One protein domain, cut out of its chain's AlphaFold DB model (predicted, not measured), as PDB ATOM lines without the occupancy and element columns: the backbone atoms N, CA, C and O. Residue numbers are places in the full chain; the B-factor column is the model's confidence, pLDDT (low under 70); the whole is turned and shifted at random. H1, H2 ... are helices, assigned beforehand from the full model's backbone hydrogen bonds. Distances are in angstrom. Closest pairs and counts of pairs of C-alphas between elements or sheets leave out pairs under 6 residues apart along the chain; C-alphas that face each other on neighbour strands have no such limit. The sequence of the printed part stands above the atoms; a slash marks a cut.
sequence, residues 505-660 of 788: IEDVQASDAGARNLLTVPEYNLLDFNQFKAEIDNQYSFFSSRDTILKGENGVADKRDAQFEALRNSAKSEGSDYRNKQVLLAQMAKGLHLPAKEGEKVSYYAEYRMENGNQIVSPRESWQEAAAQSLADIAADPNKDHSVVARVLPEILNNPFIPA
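This is residues 505 to 660 of the 788 residues of an uncharacterized protein of bacterium ADurb.Bin425 (UniProt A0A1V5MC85). One long helix, H3, runs along the length of an elongated domain with the shorter H2 antiparallel at its side, and near the last residues of H3 the helices H1, H4, H6 and H7 form a cluster with H4 in its middle. From this cluster residues 590 to 605 lead away to the small H5 near the opposite end, and residues 612 to 620 lead back to H6. The printed part has 156 residues with seven named helices, H1 to H7 in chain order, and no named strand; its class is all helix. The whole is compact, with a radius of gyration of the C-alphas of 17.0 A and spans of 53 by 32 by 23 A.

H3, residues 546 to 570, touches H2, residues 529 to 537, with residues 552 to 560 alone; the closest C-alphas, of Glu 553 and Ile 536, are 5.5 A apart. They form a helical hairpin at a shallow tilt of 26 degrees, opposite ways. With residues 567 to 570 alone H3 touches the hub H4, residues 578 to 589, at a steep tilt of 58 degrees; the closest C-alphas, of Leu 567 and Lys 581, are 6.5 A apart. H4 touches H1, residues 512 to 518, with residues 580 to 584 alone, about perpendicular at 79 degrees; the C-alphas of Leu 584 and Ala 515 come closest, at 4.8 A. H4 also touches H6, residues 621 to 635, where the closest C-alphas, of Ala 589 and Gln 624, are 4.0 A apart. H7, residues 645 to 653, touches H4 at a shallow tilt of 5 degrees, the same way, closest at the C-alphas of Val 648 and Ala 586, 6.2 A. H6 and H7 form a helical hairpin, closest at the C-alphas of Leu 631 and Val 645, 6.2 A. H5, residues 606 to 611, touches no helix. Every O i to N i+4 pair is within hydrogen-bond range in H1, H2, H4, H5 and H6; in H3 20 of 21 are, in H7 3 of 5.

H3 is 35.8 A from first to last C-alpha; it begins at C-alpha 546, (46.624, 22.521, 15.161), and ends at C-alpha 570, (36.779, 26.267, 49.369). H6 is 20.9 A long and H4 16.3 A. H1 begins at C-alpha 512, (53.329, 30.202, 53.512), and H7 ends at C-alpha 653, (46.620, 46.962, 51.946).

The C-alphas farthest apart, of Phe 543 and Pro 638, are 55.9 A apart. The link from H4 to H5 is long, and residues 600 to 601 in it pair antiparallel with residues 617 to 618. The printed part has no cut, and no printed residue has a pLDDT under 70.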
ATOM      1  N   ILE A 505      51.314  33.961  61.217       78.94
ATOM      2  CA  ILE A 505      50.280  33.167  60.566       78.94
ATOM      3  C   ILE A 505      50.374  31.685  60.991       78.94
ATOM      4  O   ILE A 505      49.360  30.987  61.005       78.94
ATOM      5  N   GLU A 506      51.551  31.239  61.460       77.31
ATOM      6  CA  GLU A 506      51.729  29.925  62.100       77.31
ATOM      7  C   GLU A 506      50.910  29.793  63.394       77.31
ATOM      8  O   GLU A 506      50.361  28.721  63.658       77.31
ATOM      9  N   ASP A 507      50.750  30.890  64.148       75.56
ATOM     10  CA  ASP A 507      49.984  30.942  65.406       75.56
ATOM     11  C   ASP A 507      48.512  30.510  65.220       75.56
ATOM     12  O   ASP A 507      47.858  30.076  66.167       75.56
ATOM     13  N   VAL A 508      47.991  30.603  63.988       80.00
ATOM     14  CA  VAL A 508      46.610  30.244  63.613       80.00
ATOM     15  C   VAL A 508      46.528  28.962  62.770       80.00
ATOM     16  O   VAL A 508      45.512  28.693  62.128       80.00
ATOM     17  N   GLN A 509      47.573  28.125  62.795       84.19
ATOM     18  CA  GLN A 509      47.667  26.860  62.044       84.19
ATOM     19  C   GLN A 509      47.638  27.045  60.513       84.19
ATOM     20  O   GLN A 509      47.133  26.194  59.780       84.19
ATOM     21  N   ALA A 510      48.185  28.158  60.025       88.75
ATOM     22  CA  ALA A 510      48.362  28.450  58.606       88.75
ATOM     23  C   ALA A 510      49.848  28.687  58.303       88.75
ATOM     24  O   ALA A 510      50.620  29.003  59.201       88.75
ATOM     25  N   SER A 511      50.293  28.542  57.056       91.19
ATOM     26  CA  SER A 511      51.665  28.936  56.696       91.19
ATOM     27  C   SER A 511      51.840  29.198  55.208       91.19
ATOM     28  O   SER A 511      51.152  28.624  54.363       91.19
ATOM     29  N   ASP A 512      52.847  30.008  54.882       90.25
ATOM     30  CA  ASP A 512      53.329  30.202  53.512       90.25
ATOM     31  C   ASP A 512      53.757  28.872  52.860       90.25
ATOM     32  O   ASP A 512      53.590  28.687  51.653       90.25
ATOM     33  N   ALA A 513      54.283  27.933  53.658       90.62
ATOM     34  CA  ALA A 513      54.626  26.579  53.228       90.62
ATOM     35  C   ALA A 513      53.375  25.730  52.945       90.62
ATOM     36  O   ALA A 513      53.303  25.087  51.902       90.62
ATOM     37  N   GLY A 514      52.362  25.778  53.816       92.25
ATOM     38  CA  GLY A 514      51.071  25.117  53.602       92.25
ATOM     39  C   GLY A 514      50.364  25.616  52.340       92.25
ATOM     40  O   GLY A 514      49.896  24.809  51.542       92.25
ATOM     41  N   ALA A 515      50.377  26.929  52.097       94.81
ATOM     42  CA  ALA A 515      49.867  27.523  50.860       94.81
ATOM     43  C   ALA A 515      50.623  27.043  49.605       94.81
ATOM     44  O   ALA A 515      49.994  26.715  48.603       94.81
ATOM     45  N   ARG A 516      51.960  26.936  49.661       93.12
ATOM     46  CA  ARG A 516      52.773  26.389  48.556       93.12
ATOM     47  C   ARG A 516      52.543  24.891  48.342       93.12
ATOM     48  O   ARG A 516      52.543  24.446  47.201       93.12
ATOM     49  N   ASN A 517      52.292  24.122  49.401       94.88
ATOM     50  CA  ASN A 517      51.987  22.693  49.293       94.88
ATOM     51  C   ASN A 517      50.668  22.430  48.547       94.88
ATOM     52  O   ASN A 517      50.562  21.418  47.866       94.88
ATOM     53  N   LEU A 518      49.688  23.342  48.600       95.44
ATOM     54  CA  LEU A 518      48.472  23.228  47.781       95.44
ATOM     55  C   LEU A 518      48.791  23.244  46.274       95.44
ATOM     56  O   LEU A 518      48.148  22.535  45.509       95.44
ATOM     57  N   LEU A 519      49.826  23.974  45.849       96.38
ATOM     58  CA  LEU A 519      50.262  24.031  44.447       96.38
ATOM     59  C   LEU A 519      50.957  22.745  43.966       96.38
ATOM     60  O   LEU A 519      51.343  22.674  42.802       96.38
ATOM     61  N   THR A 520      51.134  21.729  44.819       94.69
ATOM     62  CA  THR A 520      51.677  20.419  44.414       94.69
ATOM     63  C   THR A 520      50.602  19.346  44.228       94.69
ATOM     64  O   THR A 520      50.916  18.272  43.712       94.69
ATOM     65  N   VAL A 521      49.342  19.617  44.603       93.69
ATOM     66  CA  VAL A 521      48.238  18.647  44.495       93.69
ATOM     67  C   VAL A 521      47.346  18.916  43.267       93.69
ATOM     68  O   VAL A 521      47.177  20.081  42.890       93.69
ATOM     69  N   PRO A 522      46.767  17.883  42.613       94.44
ATOM     70  CA  PRO A 522      46.011  18.031  41.357       94.44
ATOM     71  C   PRO A 522      44.781  18.953  41.414       94.44
ATOM     72  O   PRO A 522      44.224  19.305  40.375       94.44
ATOM     73  N   GLU A 523      44.337  19.334  42.609       93.50
ATOM     74  CA  GLU A 523      43.225  20.249  42.847       93.50
ATOM     75  C   GLU A 523      43.592  21.727  42.624       93.50
ATOM     76  O   GLU A 523      42.693  22.524  42.362       93.50
ATOM     77  N   TYR A 524      44.877  22.105  42.714       96.06
ATOM     78  CA  TYR A 524      45.325  23.507  42.602       96.06
ATOM     79  C   TYR A 524      46.663  23.701  41.857       96.06
ATOM     80  O   TYR A 524      47.192  24.812  41.815       96.06
ATOM     81  N   ASN A 525      47.240  22.649  41.274       96.75
ATOM     82  CA  ASN A 525      48.572  22.690  40.660       96.75
ATOM     83  C   ASN A 525      48.716  23.671  39.476       96.75
ATOM     84  O   ASN A 525      49.780  24.261  39.303       96.75
ATOM     85  N   LEU A 526      47.659  23.907  38.689       96.31
ATOM     86  CA  LEU A 526      47.667  24.865  37.572       96.31
ATOM     87  C   LEU A 526      47.546  26.328  38.040       96.31
ATOM     88  O   LEU A 526      47.596  27.246  37.219       96.31
ATOM     89  N   LEU A 527      47.398  26.581  39.345       96.00
ATOM     90  CA  LEU A 527      47.473  27.939  39.888       96.00
ATOM     91  C   LEU A 527      48.916  28.461  39.949       96.00
ATOM     92  O   LEU A 527      49.102  29.676  39.921       96.00
ATOM     93  N   ASP A 528      49.926  27.580  39.936       95.31
ATOM     94  CA  ASP A 528      51.302  27.980  39.629       95.31
ATOM     95  C   ASP A 528      51.460  28.213  38.120       95.31
ATOM     96  O   ASP A 528      51.235  27.322  37.296       95.31
ATOM     97  N   PHE A 529      51.877  29.424  37.744       94.69
ATOM     98  CA  PHE A 529      52.036  29.811  36.344       94.69
ATOM     99  C   PHE A 529      53.069  28.969  35.572       94.69
ATOM    100  O   PHE A 529      52.903  28.772  34.367       94.69
ATOM    101  N   ASN A 530      54.104  28.433  36.227       92.88
ATOM    102  CA  ASN A 530      55.120  27.611  35.560       92.88
ATOM    103  C   ASN A 530      54.577  26.210  35.257       92.88
ATOM    104  O   ASN A 530      54.789  25.702  34.159       92.88
ATOM    105  N   GLN A 531      53.834  25.611  36.193       94.69
ATOM    106  CA  GLN A 531      53.133  24.342  35.978       94.69
ATOM    107  C   GLN A 531      52.036  24.472  34.918       94.69
ATOM    108  O   GLN A 531      51.945  23.626  34.031       94.69
ATOM    109  N   PHE A 532      51.252  25.554  34.949       95.19
ATOM    110  CA  PHE A 532      50.285  25.860  33.892       95.19
ATOM    111  C   PHE A 532      50.953  25.962  32.519       95.19
ATOM    112  O   PHE A 532      50.487  25.346  31.563       95.19
ATOM    113  N   LYS A 533      52.065  26.701  32.421       93.38
ATOM    114  CA  LYS A 533      52.812  26.847  31.171       93.38
ATOM    115  C   LYS A 533      53.386  25.516  30.685       93.38
ATOM    116  O   LYS A 533      53.216  25.195  29.518       93.38
ATOM    117  N   ALA A 534      53.962  24.712  31.577       93.81
ATOM    118  CA  ALA A 534      54.441  23.372  31.244       93.81
ATOM    119  C   ALA A 534      53.311  22.451  30.746       93.81
ATOM    120  O   ALA A 534      53.520  21.683  29.814       93.81
ATOM    121  N   GLU A 535      52.102  22.543  31.310       94.38
ATOM    122  CA  GLU A 535      50.959  21.735  30.868       94.38
ATOM    123  C   GLU A 535      50.327  22.247  29.559       94.38
ATOM    124  O   GLU A 535      49.792  21.448  28.790       94.38
ATOM    125  N   ILE A 536      50.447  23.543  29.244       93.50
ATOM    126  CA  ILE A 536      50.205  24.083  27.893       93.50
ATOM    127  C   ILE A 536      51.262  23.542  26.912       93.50
ATOM    128  O   ILE A 536      50.901  23.032  25.851       93.50
ATOM    129  N   ASP A 537      52.544  23.559  27.291       91.19
ATOM    130  CA  ASP A 537      53.653  23.031  26.487       91.19
ATOM    131  C   ASP A 537      53.548  21.506  26.250       91.19
ATOM    132  O   ASP A 537      53.899  21.014  25.175       91.19
ATOM    133  N   ASN A 538      52.957  20.754  27.185       92.38
ATOM    134  CA  ASN A 538      52.653  19.325  27.031       92.38
ATOM    135  C   ASN A 538      51.593  19.023  25.950       92.38
ATOM    136  O   ASN A 538      51.473  17.871  25.527       92.38
ATOM    137  N   GLN A 539      50.824  20.014  25.475       92.00
ATOM    138  CA  GLN A 539      49.826  19.798  24.417       92.00
ATOM    139  C   GLN A 539      50.461  19.673  23.019       92.00
ATOM    140  O   GLN A 539      49.800  19.218  22.077       92.00
ATOM    141  N   TYR A 540      51.736  20.048  22.854       88.19
ATOM    142  CA  TYR A 540      52.433  19.967  21.571       88.19
ATOM    143  C   TYR A 540      53.060  18.588  21.351       88.19
ATOM    144  O   TYR A 540      53.924  18.124  22.090       88.19
ATOM    145  N   SER A 541      52.680  17.956  20.243       82.62
ATOM    146  CA  SER A 541      53.373  16.798  19.683       82.62
ATOM    147  C   SER A 541      53.533  17.006  18.184       82.62
ATOM    148  O   SER A 541      52.637  17.540  17.532       82.62
ATOM    149  N   PHE A 542      54.661  16.560  17.629       72.31
ATOM    150  CA  PHE A 542      55.029  16.753  16.219       72.31
ATOM    151  C   PHE A 542      53.990  16.197  15.221       72.31
ATOM    152  O   PHE A 542      53.945  16.623  14.070       72.31
ATOM    153  N   PHE A 543      53.144  15.264  15.665       81.00
ATOM    154  CA  PHE A 543      52.097  14.630  14.857       81.00
ATOM    155  C   PHE A 543      50.675  15.140  15.160       81.00
ATOM    156  O   PHE A 543      49.722  14.697  14.519       81.00
ATOM    157  N   SER A 544      50.503  16.054  16.121       85.81
ATOM    158  CA  SER A 544      49.195  16.626  16.458       85.81
ATOM    159  C   SER A 544      48.775  17.694  15.447       85.81
ATOM    160  O   SER A 544      49.561  18.559  15.067       85.81
ATOM    161  N   SER A 545      47.501  17.689  15.045       90.12
ATOM    162  CA  SER A 545      46.947  18.786  14.246       90.12
ATOM    163  C   SER A 545      46.752  20.041  15.103       90.12
ATOM    164  O   SER A 545      46.451  19.941  16.296       90.12
ATOM    165  N   ARG A 546      46.852  21.229  14.487       89.94
ATOM    166  CA  ARG A 546      46.624  22.521  15.161       89.94
ATOM    167  C   ARG A 546      45.313  22.528  15.951       89.94
ATOM    168  O   ARG A 546      45.302  22.910  17.110       89.94
ATOM    169  N   ASP A 547      44.228  22.030  15.369       89.75
ATOM    170  CA  ASP A 547      42.905  22.022  16.005       89.75
ATOM    171  C   ASP A 547      42.815  21.056  17.204       89.75
ATOM    172  O   ASP A 547      41.970  21.239  18.079       89.75
ATOM    173  N   THR A 548      43.678  20.034  17.261       90.94
ATOM    174  CA  THR A 548      43.817  19.143  18.428       90.94
ATOM    175  C   THR A 548      44.564  19.860  19.547       90.94
ATOM    176  O   THR A 548      44.100  19.877  20.682       90.94
ATOM    177  N   ILE A 549      45.672  20.519  19.198       90.88
ATOM    178  CA  ILE A 549      46.485  21.330  20.108       90.88
ATOM    179  C   ILE A 549      45.638  22.451  20.728       90.88
ATOM    180  O   ILE A 549      45.546  22.540  21.946       90.88
ATOM    181  N   LEU A 550      44.933  23.241  19.907       91.62
ATOM    182  CA  LEU A 550      44.088  24.350  20.368       91.62
ATOM    183  C   LEU A 550      43.000  23.893  21.359       91.62
ATOM    184  O   LEU A 550      42.687  24.611  22.309       91.62
ATOM    185  N   LYS A 551      42.435  22.693  21.165       92.56
ATOM    186  CA  LYS A 551      41.469  22.087  22.099       92.56
ATOM    187  C   LYS A 551      42.128  21.614  23.394       92.56
ATOM    188  O   LYS A 551      41.540  21.802  24.453       92.56
ATOM    189  N   GLY A 552      43.325  21.029  23.308       93.75
ATOM    190  CA  GLY A 552      44.132  20.657  24.470       93.75
ATOM    191  C   GLY A 552      44.445  21.870  25.341       93.75
ATOM    192  O   GLY A 552      44.091  21.887  26.514       93.75
ATOM    193  N   GLU A 553      44.998  22.931  24.746       94.19
ATOM    194  CA  GLU A 553      45.325  24.180  25.448       94.19
ATOM    195  C   GLU A 553      44.098  24.816  26.121       94.19
ATOM    196  O   GLU A 553      44.178  25.219  27.281       94.19
ATOM    197  N   ASN A 554      42.956  24.886  25.418       94.06
ATOM    198  CA  ASN A 554      41.702  25.374  26.003       94.06
ATOM    199  C   ASN A 554      41.325  24.524  27.226       94.06
ATOM    200  O   ASN A 554      41.127  25.067  28.303       94.06
ATOM    201  N   GLY A 555      41.351  23.194  27.100       95.50
ATOM    202  CA  GLY A 555      41.062  22.277  28.204       95.50
ATOM    203  C   GLY A 555      42.073  22.303  29.361       95.50
ATOM    204  O   GLY A 555      41.803  21.699  30.398       95.50
ATOM    205  N   VAL A 556      43.222  22.973  29.223       95.75
ATOM    206  CA  VAL A 556      44.150  23.281  30.329       95.75
ATOM    207  C   VAL A 556      43.807  24.634  30.962       95.75
ATOM    208  O   VAL A 556      43.808  24.744  32.188       95.75
ATOM    209  N   ALA A 557      43.443  25.641  30.160       94.50
ATOM    210  CA  ALA A 557      42.952  26.931  30.650       94.50
ATOM    211  C   ALA A 557      41.624  26.789  31.426       94.50
ATOM    212  O   ALA A 557      41.548  27.217  32.574       94.50
ATOM    213  N   ASP A 558      40.640  26.077  30.869       95.56
ATOM    214  CA  ASP A 558      39.337  25.811  31.497       95.56
ATOM    215  C   ASP A 558      39.499  25.118  32.869       95.56
ATOM    216  O   ASP A 558      38.811  25.445  33.838       95.56
ATOM    217  N   LYS A 559      40.452  24.176  32.980       96.75
ATOM    218  CA  LYS A 559      40.808  23.531  34.257       96.75
ATOM    219  C   LYS A 559      41.427  24.519  35.238       96.75
ATOM    220  O   LYS A 559      41.088  24.475  36.415       96.75
ATOM    221  N   ARG A 560      42.343  25.377  34.783       95.50
ATOM    222  CA  ARG A 560      43.024  26.368  35.626       95.50
ATOM    223  C   ARG A 560      42.042  27.378  36.220       95.50
ATOM    224  O   ARG A 560      42.103  27.640  37.420       95.50
ATOM    225  N   ASP A 561      41.106  27.870  35.418       95.12
ATOM    226  CA  ASP A 561      40.041  28.763  35.883       95.12
ATOM    227  C   ASP A 561      39.114  28.040  36.878       95.12
ATOM    228  O   ASP A 561      38.797  28.575  37.944       95.12
ATOM    229  N   ALA A 562      38.766  26.774  36.609       97.06
ATOM    230  CA  ALA A 562      37.998  25.946  37.540       97.06
ATOM    231  C   ALA A 562      38.739  25.672  38.868       97.06
ATOM    232  O   ALA A 562      38.105  25.689  39.924       97.06
ATOM    233  N   GLN A 563      40.064  25.470  38.853       97.25
ATOM    234  CA  GLN A 563      40.877  25.351  40.074       97.25
ATOM    235  C   GLN A 563      40.896  26.664  40.876       97.25
ATOM    236  O   GLN A 563      40.878  26.629  42.109       97.25
ATOM    237  N   PHE A 564      40.894  27.824  40.210       97.06
ATOM    238  CA  PHE A 564      40.887  29.120  40.892       97.06
ATOM    239  C   PHE A 564      39.544  29.377  41.574       97.06
ATOM    240  O   PHE A 564      39.506  29.704  42.761       97.06
ATOM    241  N   GLU A 565      38.429  29.122  40.888       96.25
ATOM    242  CA  GLU A 565      37.106  29.182  41.515       96.25
ATOM    243  C   GLU A 565      36.934  28.117  42.609       96.25
ATOM    244  O   GLU A 565      36.352  28.403  43.659       96.25
ATOM    245  N   ALA A 566      37.499  26.915  42.453       95.44
ATOM    246  CA  ALA A 566      37.522  25.914  43.519       95.44
ATOM    247  C   ALA A 566      38.302  26.405  44.753       95.44
ATOM    248  O   ALA A 566      37.843  26.204  45.882       95.44
ATOM    249  N   LEU A 567      39.435  27.096  44.575       96.75
ATOM    250  CA  LEU A 567      40.187  27.722  45.669       96.75
ATOM    251  C   LEU A 567      39.355  28.810  46.359       96.75
ATOM    252  O   LEU A 567      39.176  28.761  47.576       96.75
ATOM    253  N   ARG A 568      38.803  29.756  45.589       96.06
ATOM    254  CA  ARG A 568      37.987  30.872  46.101       96.06
ATOM    255  C   ARG A 568      36.782  30.393  46.909       96.06
ATOM    256  O   ARG A 568      36.513  30.932  47.981       96.06
ATOM    257  N   ASN A 569      36.081  29.368  46.427       93.88
ATOM    258  CA  ASN A 569      34.924  28.805  47.119       93.88
ATOM    259  C   ASN A 569      35.335  27.978  48.350       93.88
ATOM    260  O   ASN A 569      34.771  28.165  49.428       93.88
ATOM    261  N   SER A 570      36.354  27.117  48.242       92.69
ATOM    262  CA  SER A 570      36.779  26.267  49.369       92.69
ATOM    263  C   SER A 570      37.562  27.002  50.470       92.69
ATOM    264  O   SER A 570      37.674  26.480  51.577       92.69
ATOM    265  N   ALA A 571      38.032  28.230  50.226       94.31
ATOM    266  CA  ALA A 571      38.558  29.127  51.259       94.31
ATOM    267  C   ALA A 571      37.463  29.753  52.153       94.31
ATOM    268  O   ALA A 571      37.766  30.211  53.257       94.31
ATOM    269  N   LYS A 572      36.197  29.765  51.698       90.19
ATOM    270  CA  LYS A 572      35.018  30.253  52.450       90.19
ATOM    271  C   LYS A 572      34.348  29.166  53.305       90.19
ATOM    272  O   LYS A 572      33.529  29.473  54.176       90.19
ATOM    273  N   SER A 573      34.671  27.898  53.054       84.19
ATOM    274  CA  SER A 573      34.205  26.736  53.818       84.19
ATOM    275  C   SER A 573      35.264  26.277  54.817       84.19
ATOM    276  O   SER A 573      36.392  26.008  54.414       84.19
ATOM    277  N   GLU A 574      34.897  26.089  56.084       74.50
ATOM    278  CA  GLU A 574      35.807  25.679  57.170       74.50
ATOM    279  C   GLU A 574      36.095  24.157  57.156       74.50
ATOM    280  O   GLU A 574      35.989  23.459  58.160       74.50
ATOM    281  N   GLY A 575      36.423  23.625  55.973       78.94
ATOM    282  CA  GLY A 575      36.909  22.255  55.772       78.94
ATOM    283  C   GLY A 575      38.424  22.144  55.979       78.94
ATOM    284  O   GLY A 575      39.068  23.078  56.447       78.94
ATOM    285  N   SER A 576      39.042  21.025  55.588       77.69
ATOM    286  CA  SER A 576      40.504  20.900  55.692       77.69
ATOM    287  C   SER A 576      41.236  21.970  54.865       77.69
ATOM    288  O   SER A 576      40.831  22.342  53.754       77.69
ATOM    289  N   ASP A 577      42.320  22.481  55.451       85.56
ATOM    290  CA  ASP A 577      43.245  23.454  54.862       85.56
ATOM    291  C   ASP A 577      42.643  24.804  54.438       85.56
ATOM    292  O   ASP A 577      43.316  25.576  53.759       85.56
ATOM    293  N   TYR A 578      41.422  25.151  54.866       91.31
ATOM    294  CA  TYR A 578      40.789  26.434  54.511       91.31
ATOM    295  C   TYR A 578      41.664  27.651  54.851       91.31
ATOM    296  O   TYR A 578      41.779  28.578  54.052       91.31
ATOM    297  N   ARG A 579      42.378  27.602  55.981       93.94
ATOM    298  CA  ARG A 579      43.339  28.634  56.383       93.94
ATOM    299  C   ARG A 579      44.533  28.731  55.426       93.94
ATOM    300  O   ARG A 579      44.855  29.825  54.973       93.94
ATOM    301  N   ASN A 580      45.130  27.605  55.024       95.44
ATOM    302  CA  ASN A 580      46.191  27.574  54.004       95.44
ATOM    303  C   ASN A 580      45.687  28.067  52.631       95.44
ATOM    304  O   ASN A 580      46.426  28.731  51.907       95.44
ATOM    305  N   LYS A 581      44.414  27.818  52.293       96.38
ATOM    306  CA  LYS A 581      43.757  28.326  51.075       96.38
ATOM    307  C   LYS A 581      43.552  29.845  51.120       96.38
ATOM    308  O   LYS A 581      43.791  30.514  50.119       96.38
ATOM    309  N   GLN A 582      43.200  30.408  52.277       97.06
ATOM    310  CA  GLN A 582      43.162  31.863  52.484       97.06
ATOM    311  C   GLN A 582      44.566  32.493  52.381       97.06
ATOM    312  O   GLN A 582      44.713  33.548  51.765       97.06
ATOM    313  N   VAL A 583      45.619  31.827  52.877       96.81
ATOM    314  CA  VAL A 583      47.012  32.263  52.644       96.81
ATOM    315  C   VAL A 583      47.377  32.204  51.157       96.81
ATOM    316  O   VAL A 583      47.978  33.151  50.652       96.81
ATOM    317  N   LEU A 584      46.976  31.160  50.422       97.50
ATOM    318  CA  LEU A 584      47.223  31.078  48.979       97.50
ATOM    319  C   LEU A 584      46.498  32.194  48.207       97.50
ATOM    320  O   LEU A 584      47.119  32.849  47.372       97.50
ATOM    321  N   LEU A 585      45.240  32.503  48.542       98.06
ATOM    322  CA  LEU A 585      44.541  33.675  47.996       98.06
ATOM    323  C   LEU A 585      45.280  34.983  48.317       98.06
ATOM    324  O   LEU A 585      45.383  35.849  47.453       98.06
ATOM    325  N   ALA A 586      45.858  35.131  49.512       97.88
ATOM    326  CA  ALA A 586      46.660  36.308  49.845       97.88
ATOM    327  C   ALA A 586      47.982  36.371  49.064       97.88
ATOM    328  O   ALA A 586      48.406  37.453  48.660       97.88
ATOM    329  N   GLN A 587      48.633  35.232  48.808       97.00
ATOM    330  CA  GLN A 587      49.796  35.148  47.921       97.00
ATOM    331  C   GLN A 587      49.422  35.557  46.485       97.00
ATOM    332  O   GLN A 587      50.111  36.391  45.895       97.00
ATOM    333  N   MET A 588      48.293  35.070  45.962       97.06
ATOM    334  CA  MET A 588      47.780  35.444  44.637       97.06
ATOM    335  C   MET A 588      47.365  36.921  44.569       97.06
ATOM    336  O   MET A 588      47.709  37.588  43.603       97.06
ATOM    337  N   ALA A 589      46.740  37.487  45.608       97.81
ATOM    338  CA  ALA A 589      46.437  38.922  45.705       97.81
ATOM    339  C   ALA A 589      47.707  39.797  45.747       97.81
ATOM    340  O   ALA A 589      47.755  40.855  45.116       97.81
ATOM    341  N   LYS A 590      48.772  39.321  46.412       95.75
ATOM    342  CA  LYS A 590      50.135  39.891  46.348       95.75
ATOM    343  C   LYS A 590      50.814  39.687  44.979       95.75
ATOM    344  O   LYS A 590      51.904  40.211  44.760       95.75
ATOM    345  N   GLY A 591      50.179  38.971  44.050       94.44
ATOM    346  CA  GLY A 591      50.658  38.750  42.688       94.44
ATOM    347  C   GLY A 591      51.758  37.692  42.564       94.44
ATOM    348  O   GLY A 591      52.500  37.709  41.578       94.44
ATOM    349  N   LEU A 592      51.877  36.805  43.557       93.69
ATOM    350  CA  LEU A 592      52.698  35.592  43.510       93.69
ATOM    351  C   LEU A 592      51.959  34.495  42.730       93.69
ATOM    352  O   LEU A 592      50.732  34.502  42.673       93.69
ATOM    353  N   HIS A 593      52.705  33.560  42.135       93.25
ATOM    354  CA  HIS A 593      52.198  32.456  41.289       93.25
ATOM    355  C   HIS A 593      51.505  32.888  39.984       93.25
ATOM    356  O   HIS A 593      51.173  32.044  39.158       93.25
ATOM    357  N   LEU A 594      51.333  34.195  39.765       93.38
ATOM    358  CA  LEU A 594      50.787  34.816  38.556       93.38
ATOM    359  C   LEU A 594      51.915  35.228  37.583       93.38
ATOM    360  O   LEU A 594      53.038  35.463  38.039       93.38
ATOM    361  N   PRO A 595      51.643  35.378  36.268       91.94
ATOM    362  CA  PRO A 595      52.624  35.846  35.278       91.94
ATOM    363  C   PRO A 595      53.262  37.185  35.659       91.94
ATOM    364  O   PRO A 595      52.660  38.000  36.362       91.94
ATOM    365  N   ALA A 596      54.463  37.454  35.144       87.69
ATOM    366  CA  ALA A 596      55.217  38.666  35.479       87.69
ATOM    367  C   ALA A 596      54.610  39.952  34.885       87.69
ATOM    368  O   ALA A 596      54.973  41.055  35.296       87.69
ATOM    369  N   LYS A 597      53.702  39.822  33.911       87.25
ATOM    370  CA  LYS A 597      52.989  40.923  33.255       87.25
ATOM    371  C   LYS A 597      51.508  40.584  33.116       87.25
ATOM    372  O   LYS A 597      51.152  39.422  32.938       87.25
ATOM    373  N   GLU A 598      50.663  41.610  33.146       89.62
ATOM    374  CA  GLU A 598      49.291  41.483  32.652       89.62
ATOM    375  C   GLU A 598      49.306  41.131  31.153       89.62
ATOM    376  O   GLU A 598      50.216  41.529  30.419       89.62
ATOM    377  N   GLY A 599      48.315  40.368  30.693       82.81
ATOM    378  CA  GLY A 599      48.194  39.999  29.288       82.81
ATOM    379  C   GLY A 599      49.177  38.925  28.806       82.81
ATOM    380  O   GLY A 599      49.338  38.778  27.591       82.81
ATOM    381  N   GLU A 600      49.871  38.192  29.694       87.75
ATOM    382  CA  GLU A 600      50.899  37.235  29.260       87.75
ATOM    383  C   GLU A 600      50.290  36.088  28.429       87.75
ATOM    384  O   GLU A 600      49.389  35.362  28.863       87.75
ATOM    385  N   LYS A 601      50.791  35.953  27.197       87.50
ATOM    386  CA  LYS A 601      50.340  34.981  26.196       87.50
ATOM    387  C   LYS A 601      51.092  33.673  26.407       87.50
ATOM    388  O   LYS A 601      52.313  33.646  26.278       87.50
ATOM    389  N   VAL A 602      50.363  32.600  26.700       88.94
ATOM    390  CA  VAL A 602      50.954  31.281  27.008       88.94
ATOM    391  C   VAL A 602      50.936  30.291  25.842       88.94
ATOM    392  O   VAL A 602      51.715  29.352  25.843       88.94
ATOM    393  N   SER A 603      50.074  30.499  24.844       89.50
ATOM    394  CA  SER A 603      49.936  29.592  23.695       89.50
ATOM    395  C   SER A 603      51.079  29.743  22.684       89.50
ATOM    396  O   SER A 603      51.364  30.852  22.231       89.50
ATOM    397  N   TYR A 604      51.643  28.625  22.226       86.06
ATOM    398  CA  TYR A 604      52.534  28.540  21.056       86.06
ATOM    399  C   TYR A 604      51.890  29.119  19.787       86.06
ATOM    400  O   TYR A 604      52.554  29.756  18.974       86.06
ATOM    401  N   TYR A 605      50.572  28.953  19.633       88.00
ATOM    402  CA  TYR A 605      49.788  29.519  18.533       88.00
ATOM    403  C   TYR A 605      49.161  30.878  18.886       88.00
ATOM    404  O   TYR A 605      48.133  31.240  18.313       88.00
ATOM    405  N   ALA A 606      49.759  31.658  19.796       87.19
ATOM    406  CA  ALA A 606      49.240  32.970  20.195       87.19
ATOM    407  C   ALA A 606      49.005  33.929  19.011       87.19
ATOM    408  O   ALA A 606      48.014  34.648  19.000       87.19
ATOM    409  N   GLU A 607      49.862  33.938  17.989       88.81
ATOM    410  CA  GLU A 607      49.663  34.807  16.816       88.81
ATOM    411  C   GLU A 607      48.370  34.449  16.067       88.81
ATOM    412  O   GLU A 607      47.471  35.281  15.945       88.81
ATOM    413  N   TYR A 608      48.204  33.172  15.716       88.88
ATOM    414  CA  TYR A 608      46.976  32.649  15.112       88.88
ATOM    415  C   TYR A 608      45.739  32.846  16.011       88.88
ATOM    416  O   TYR A 608      44.656  33.191  15.534       88.88
ATOM    417  N   ARG A 609      45.875  32.656  17.329       89.75
ATOM    418  CA  ARG A 609      44.777  32.842  18.288       89.75
ATOM    419  C   ARG A 609      44.339  34.302  18.415       89.75
ATOM    420  O   ARG A 609      43.138  34.529  18.552       89.75
ATOM    421  N   MET A 610      45.257  35.270  18.338       87.50
ATOM    422  CA  MET A 610      44.918  36.698  18.297       87.50
ATOM    423  C   MET A 610      44.108  37.046  17.045       87.50
ATOM    424  O   MET A 610      43.047  37.652  17.169       87.50
ATOM    425  N   GLU A 611      44.558  36.613  15.862       90.88
ATOM    426  CA  GLU A 611      43.846  36.833  14.589       90.88
ATOM    427  C   GLU A 611      42.418  36.264  14.604       90.88
ATOM    428  O   GLU A 611      41.516  36.813  13.977       90.88
ATOM    429  N   ASN A 612      42.211  35.168  15.339       88.31
ATOM    430  CA  ASN A 612      40.939  34.453  15.425       88.31
ATOM    431  C   ASN A 612      40.166  34.755  16.727       88.31
ATOM    432  O   ASN A 612      39.225  34.032  17.046       88.31
ATOM    433  N   GLY A 613      40.557  35.777  17.502       83.94
ATOM    434  CA  GLY A 613      39.848  36.235  18.709       83.94
ATOM    435  C   GLY A 613      39.822  35.264  19.901       83.94
ATOM    436  O   GLY A 613      39.106  35.508  20.865       83.94
ATOM    437  N   ASN A 614      40.593  34.174  19.861       85.38
ATOM    438  CA  ASN A 614      40.562  33.067  20.827       85.38
ATOM    439  C   ASN A 614      41.883  32.963  21.620       85.38
ATOM    440  O   ASN A 614      42.454  31.878  21.784       85.38
ATOM    441  N   GLN A 615      42.419  34.103  22.063       87.81
ATOM    442  CA  GLN A 615      43.697  34.174  22.776       87.81
ATOM    443  C   GLN A 615      43.594  33.644  24.209       87.81
ATOM    444  O   GLN A 615      42.871  34.202  25.027       87.81
ATOM    445  N   ILE A 616      44.413  32.639  24.542       88.81
ATOM    446  CA  ILE A 616      44.654  32.271  25.941       88.81
ATOM    447  C   ILE A 616      45.612  33.305  26.533       88.81
ATOM    448  O   ILE A 616      46.793  33.381  26.171       88.81
ATOM    449  N   VAL A 617      45.064  34.120  27.421       85.06
ATOM    450  CA  VAL A 617      45.769  35.091  28.252       85.06
ATOM    451  C   VAL A 617      45.802  34.524  29.665       85.06
ATOM    452  O   VAL A 617      44.792  34.000  30.121       85.06
ATOM    453  N   SER A 618      46.922  34.640  30.379       84.62
ATOM    454  CA  SER A 618      46.882  34.499  31.837       84.62
ATOM    455  C   SER A 618      46.603  35.871  32.453       84.62
ATOM    456  O   SER A 618      47.525  36.689  32.482       84.62
ATOM    457  N   PRO A 619      45.385  36.147  32.951       85.62
ATOM    458  CA  PRO A 619      45.100  37.413  33.610       85.62
ATOM    459  C   PRO A 619      45.871  37.505  34.930       85.62
ATOM    460  O   PRO A 619      46.032  36.507  35.639       85.62
ATOM    461  N   ARG A 620      46.352  38.702  35.271       92.56
ATOM    462  CA  ARG A 620      47.053  38.968  36.531       92.56
ATOM    463  C   ARG A 620      46.174  39.799  37.458       92.56
ATOM    464  O   ARG A 620      45.772  39.314  38.508       92.56
ATOM    465  N   GLU A 621      45.843  41.023  37.069       91.38
ATOM    466  CA  GLU A 621      45.165  42.012  37.907       91.38
ATOM    467  C   GLU A 621      43.751  41.574  38.301       91.38
ATOM    468  O   GLU A 621      43.394  41.691  39.472       91.38
ATOM    469  N   SER A 622      42.974  40.974  37.391       94.19
ATOM    470  CA  SER A 622      41.630  40.478  37.733       94.19
ATOM    471  C   SER A 622      41.664  39.270  38.676       94.19
ATOM    472  O   SER A 622      40.784  39.137  39.525       94.19
ATOM    473  N   TRP A 623      42.699  38.426  38.604       95.94
ATOM    474  CA  TRP A 623      42.932  37.345  39.568       95.94
ATOM    475  C   TRP A 623      43.430  37.884  40.918       95.94
ATOM    476  O   TRP A 623      42.956  37.429  41.960       95.94
ATOM    477  N   GLN A 624      44.305  38.900  40.927       97.31
ATOM    478  CA  GLN A 624      44.679  39.612  42.156       97.31
ATOM    479  C   GLN A 624      43.439  40.230  42.830       97.31
ATOM    480  O   GLN A 624      43.252  40.079  44.039       97.31
ATOM    481  N   GLU A 625      42.569  40.885  42.054       97.00
ATOM    482  CA  GLU A 625      41.355  41.539  42.547       97.00
ATOM    483  C   GLU A 625      40.320  40.517  43.034       97.00
ATOM    484  O   GLU A 625      39.789  40.670  44.132       97.00
ATOM    485  N   ALA A 626      40.076  39.440  42.282       98.00
ATOM    486  CA  ALA A 626      39.168  38.365  42.679       98.00
ATOM    487  C   ALA A 626      39.640  37.644  43.953       98.00
ATOM    488  O   ALA A 626      38.815  37.294  44.804       98.00
ATOM    489  N   ALA A 627      40.952  37.460  44.131       98.38
ATOM    490  CA  ALA A 627      41.520  36.890  45.349       98.38
ATOM    491  C   ALA A 627      41.368  37.842  46.552       98.38
ATOM    492  O   ALA A 627      40.881  37.422  47.603       98.38
ATOM    493  N   ALA A 628      41.686  39.132  46.390       98.38
ATOM    494  CA  ALA A 628      41.503  40.140  47.439       98.38
ATOM    495  C   ALA A 628      40.020  40.349  47.811       98.38
ATOM    496  O   ALA A 628      39.693  40.428  48.993       98.38
ATOM    497  N   GLN A 629      39.115  40.355  46.825       98.38
ATOM    498  CA  GLN A 629      37.663  40.359  47.039       98.38
ATOM    499  C   GLN A 629      37.229  39.120  47.830       98.38
ATOM    500  O   GLN A 629      36.464  39.248  48.771       98.38
ATOM    501  N   SER A 630      37.760  37.933  47.523       98.06
ATOM    502  CA  SER A 630      37.382  36.701  48.235       98.06
ATOM    503  C   SER A 630      37.799  36.711  49.712       98.06
ATOM    504  O   SER A 630      37.084  36.156  50.540       98.06
ATOM    505  N   LEU A 631      38.916  37.366  50.052       98.25
ATOM    506  CA  LEU A 631      39.336  37.602  51.440       98.25
ATOM    507  C   LEU A 631      38.473  38.673  52.129       98.25
ATOM    508  O   LEU A 631      38.151  38.530  53.305       98.25
ATOM    509  N   ALA A 632      38.064  39.713  51.397       97.94
ATOM    510  CA  ALA A 632      37.144  40.736  51.893       97.94
ATOM    511  C   ALA A 632      35.730  40.183  52.147       97.94
ATOM    512  O   ALA A 632      35.125  40.520  53.159       97.94
ATOM    513  N   ASP A 633      35.238  39.285  51.286       97.25
ATOM    514  CA  ASP A 633      33.966  38.574  51.466       97.25
ATOM    515  C   ASP A 633      33.968  37.744  52.760       97.25
ATOM    516  O   ASP A 633      32.961  37.687  53.458       97.25
ATOM    517  N   ILE A 634      35.097  37.093  53.078       95.94
ATOM    518  CA  ILE A 634      35.262  36.304  54.309       95.94
ATOM    519  C   ILE A 634      35.264  37.226  55.527       95.94
ATOM    520  O   ILE A 634      34.543  36.955  56.475       95.94
ATOM    521  N   ALA A 635      36.008  38.334  55.472       96.44
ATOM    522  CA  ALA A 635      36.063  39.353  56.521       96.44
ATOM    523  C   ALA A 635      34.740  40.119  56.755       96.44
ATOM    524  O   ALA A 635      34.631  40.876  57.721       96.44
ATOM    525  N   ALA A 636      33.753  39.953  55.867       95.62
ATOM    526  CA  ALA A 636      32.427  40.556  55.957       95.62
ATOM    527  C   ALA A 636      31.333  39.587  56.454       95.62
ATOM    528  O   ALA A 636      30.215  40.033  56.715       95.62
ATOM    529  N   ASP A 637      31.625  38.289  56.601       93.81
ATOM    530  CA  ASP A 637      30.690  37.296  57.143       93.81
ATOM    531  C   ASP A 637      30.971  37.074  58.644       93.81
ATOM    532  O   ASP A 637      31.920  36.370  58.992       93.81
ATOM    533  N   PRO A 638      30.145  37.612  59.566       90.62
ATOM    534  CA  PRO A 638      30.404  37.554  61.009       90.62
ATOM    535  C   PRO A 638      30.346  36.137  61.608       90.62
ATOM    536  O   PRO A 638      30.536  35.979  62.813       90.62
ATOM    537  N   ASN A 639      30.065  35.115  60.795       89.44
ATOM    538  CA  ASN A 639      30.012  33.707  61.182       89.44
ATOM    539  C   ASN A 639      31.306  32.939  60.833       89.44
ATOM    540  O   ASN A 639      31.288  31.709  60.861       89.44
ATOM    541  N   LYS A 640      32.395  33.627  60.452       90.56
ATOM    542  CA  LYS A 640      33.666  33.020  60.011       90.56
ATOM    543  C   LYS A 640      34.806  33.209  61.000       90.56
ATOM    544  O   LYS A 640      34.888  34.216  61.697       90.56
ATOM    545  N   ASP A 641      35.752  32.272  60.981       88.75
ATOM    546  CA  ASP A 641      37.070  32.477  61.581       88.75
ATOM    547  C   ASP A 641      37.860  33.579  60.836       88.75
ATOM    548  O   ASP A 641      38.479  33.338  59.795       88.75
ATOM    549  N   HIS A 642      37.883  34.798  61.391       92.00
ATOM    550  CA  HIS A 642      38.654  35.915  60.837       92.00
ATOM    551  C   HIS A 642      40.168  35.871  61.141       92.00
ATOM    552  O   HIS A 642      40.901  36.791  60.764       92.00
ATOM    553  N   SER A 643      40.678  34.834  61.817       88.31
ATOM    554  CA  SER A 643      42.056  34.795  62.336       88.31
ATOM    555  C   SER A 643      43.152  34.922  61.268       88.31
ATOM    556  O   SER A 643      44.193  35.530  61.538       88.31
ATOM    557  N   VAL A 644      42.917  34.414  60.052       92.38
ATOM    558  CA  VAL A 644      43.844  34.537  58.912       92.38
ATOM    559  C   VAL A 644      43.614  35.834  58.139       92.38
ATOM    560  O   VAL A 644      44.573  36.574  57.915       92.38
ATOM    561  N   VAL A 645      42.368  36.152  57.757       94.62
ATOM    562  CA  VAL A 645      42.061  37.362  56.964       94.62
ATOM    563  C   VAL A 645      42.511  38.646  57.663       94.62
ATOM    564  O   VAL A 645      43.099  39.507  57.012       94.62
ATOM    565  N   ALA A 646      42.369  38.725  58.990       92.19
ATOM    566  CA  ALA A 646      42.852  39.846  59.795       92.19
ATOM    567  C   ALA A 646      44.379  40.052  59.729       92.19
ATOM    568  O   ALA A 646      44.841  41.178  59.884       92.19
ATOM    569  N   ARG A 647      45.161  38.994  59.469       90.75
ATOM    570  CA  ARG A 647      46.626  39.057  59.317       90.75
ATOM    571  C   ARG A 647      47.052  39.411  57.891       90.75
ATOM    572  O   ARG A 647      47.952  40.226  57.713       90.75
ATOM    573  N   VAL A 648      46.395  38.843  56.875       93.62
ATOM    574  CA  VAL A 648      46.817  38.998  55.465       93.62
ATOM    575  C   VAL A 648      46.245  40.228  54.756       93.62
ATOM    576  O   VAL A 648      46.907  40.781  53.876       93.62
ATOM    577  N   LEU A 649      45.049  40.701  55.126       95.88
ATOM    578  CA  LEU A 649      44.469  41.916  54.539       95.88
ATOM    579  C   LEU A 649      45.342  43.166  54.795       95.88
ATOM    580  O   LEU A 649      45.572  43.911  53.837       95.88
ATOM    581  N   PRO A 650      45.931  43.379  55.996       92.19
ATOM    582  CA  PRO A 650      46.905  44.444  56.218       92.19
ATOM    583  C   PRO A 650      48.143  44.358  55.322       92.19
ATOM    584  O   PRO A 650      48.632  45.409  54.913       92.19
ATOM    585  N   GLU A 651      48.656  43.165  54.996       91.50
ATOM    586  CA  GLU A 651      49.827  43.019  54.114       91.50
ATOM    587  C   GLU A 651      49.539  43.518  52.697       91.50
ATOM    588  O   GLU A 651      50.336  44.267  52.129       91.50
ATOM    589  N   ILE A 652      48.388  43.120  52.143       95.25
ATOM    590  CA  ILE A 652      47.935  43.535  50.810       95.25
ATOM    591  C   ILE A 652      47.701  45.052  50.810       95.25
ATOM    592  O   ILE A 652      48.207  45.769  49.949       95.25
ATOM    593  N   LEU A 653      46.984  45.554  51.820       93.31
ATOM    594  CA  LEU A 653      46.620  46.962  51.946       93.31
ATOM    595  C   LEU A 653      47.847  47.887  52.088       93.31
ATOM    596  O   LEU A 653      47.883  48.963  51.489       93.31
ATOM    597  N   ASN A 654      48.865  47.458  52.845       89.94
ATOM    598  CA  ASN A 654      50.087  48.218  53.133       89.94
ATOM    599  C   ASN A 654      51.220  48.020  52.102       89.94
ATOM    600  O   ASN A 654      52.349  48.445  52.371       89.94
ATOM    601  N   ASN A 655      50.973  47.385  50.953       90.25
ATOM    602  CA  ASN A 655      51.972  47.217  49.895       90.25
ATOM    603  C   ASN A 655      51.625  48.073  48.659       90.25
ATOM    604  O   ASN A 655      50.827  47.640  47.828       90.25
ATOM    605  N   PRO A 656      52.228  49.267  48.486       88.50
ATOM    606  CA  PRO A 656      51.872  50.180  47.399       88.50
ATOM    607  C   PRO A 656      52.320  49.719  46.000       88.50
ATOM    608  O   PRO A 656      51.944  50.353  45.020       88.50
ATOM    609  N   PHE A 657      53.072  48.616  45.883       87.44
ATOM    610  CA  PHE A 657      53.368  47.969  44.596       87.44
ATOM    611  C   PHE A 657      52.229  47.062  44.092       87.44
ATOM    612  O   PHE A 657      52.285  46.576  42.966       87.44
ATOM    613  N   ILE A 658      51.200  46.817  44.911       91.50
ATOM    614  CA  ILE A 658      49.971  46.128  44.497       91.50
ATOM    615  C   ILE A 658      49.019  47.157  43.851       91.50
ATOM    616  O   ILE A 658      48.913  48.270  44.378       91.50
ATOM    617  N   PRO A 659      48.307  46.822  42.752       92.19
ATOM    618  CA  PRO A 659      47.380  47.742  42.094       92.19
ATOM    619  C   PRO A 659      46.325  48.338  43.037       92.19
ATOM    620  O   PRO A 659      45.858  47.692  43.980       92.19
ATOM    621  N   ALA A 660      45.922  49.581  42.761       93.62
ATOM    622  CA  ALA A 660      44.979  50.322  43.598       93.62
ATOM    623  C   ALA A 660      43.618  49.614  43.724       93.62
ATOM    624  O   ALA A 660      43.086  49.529  44.826       93.62
TER     625      ALA A 660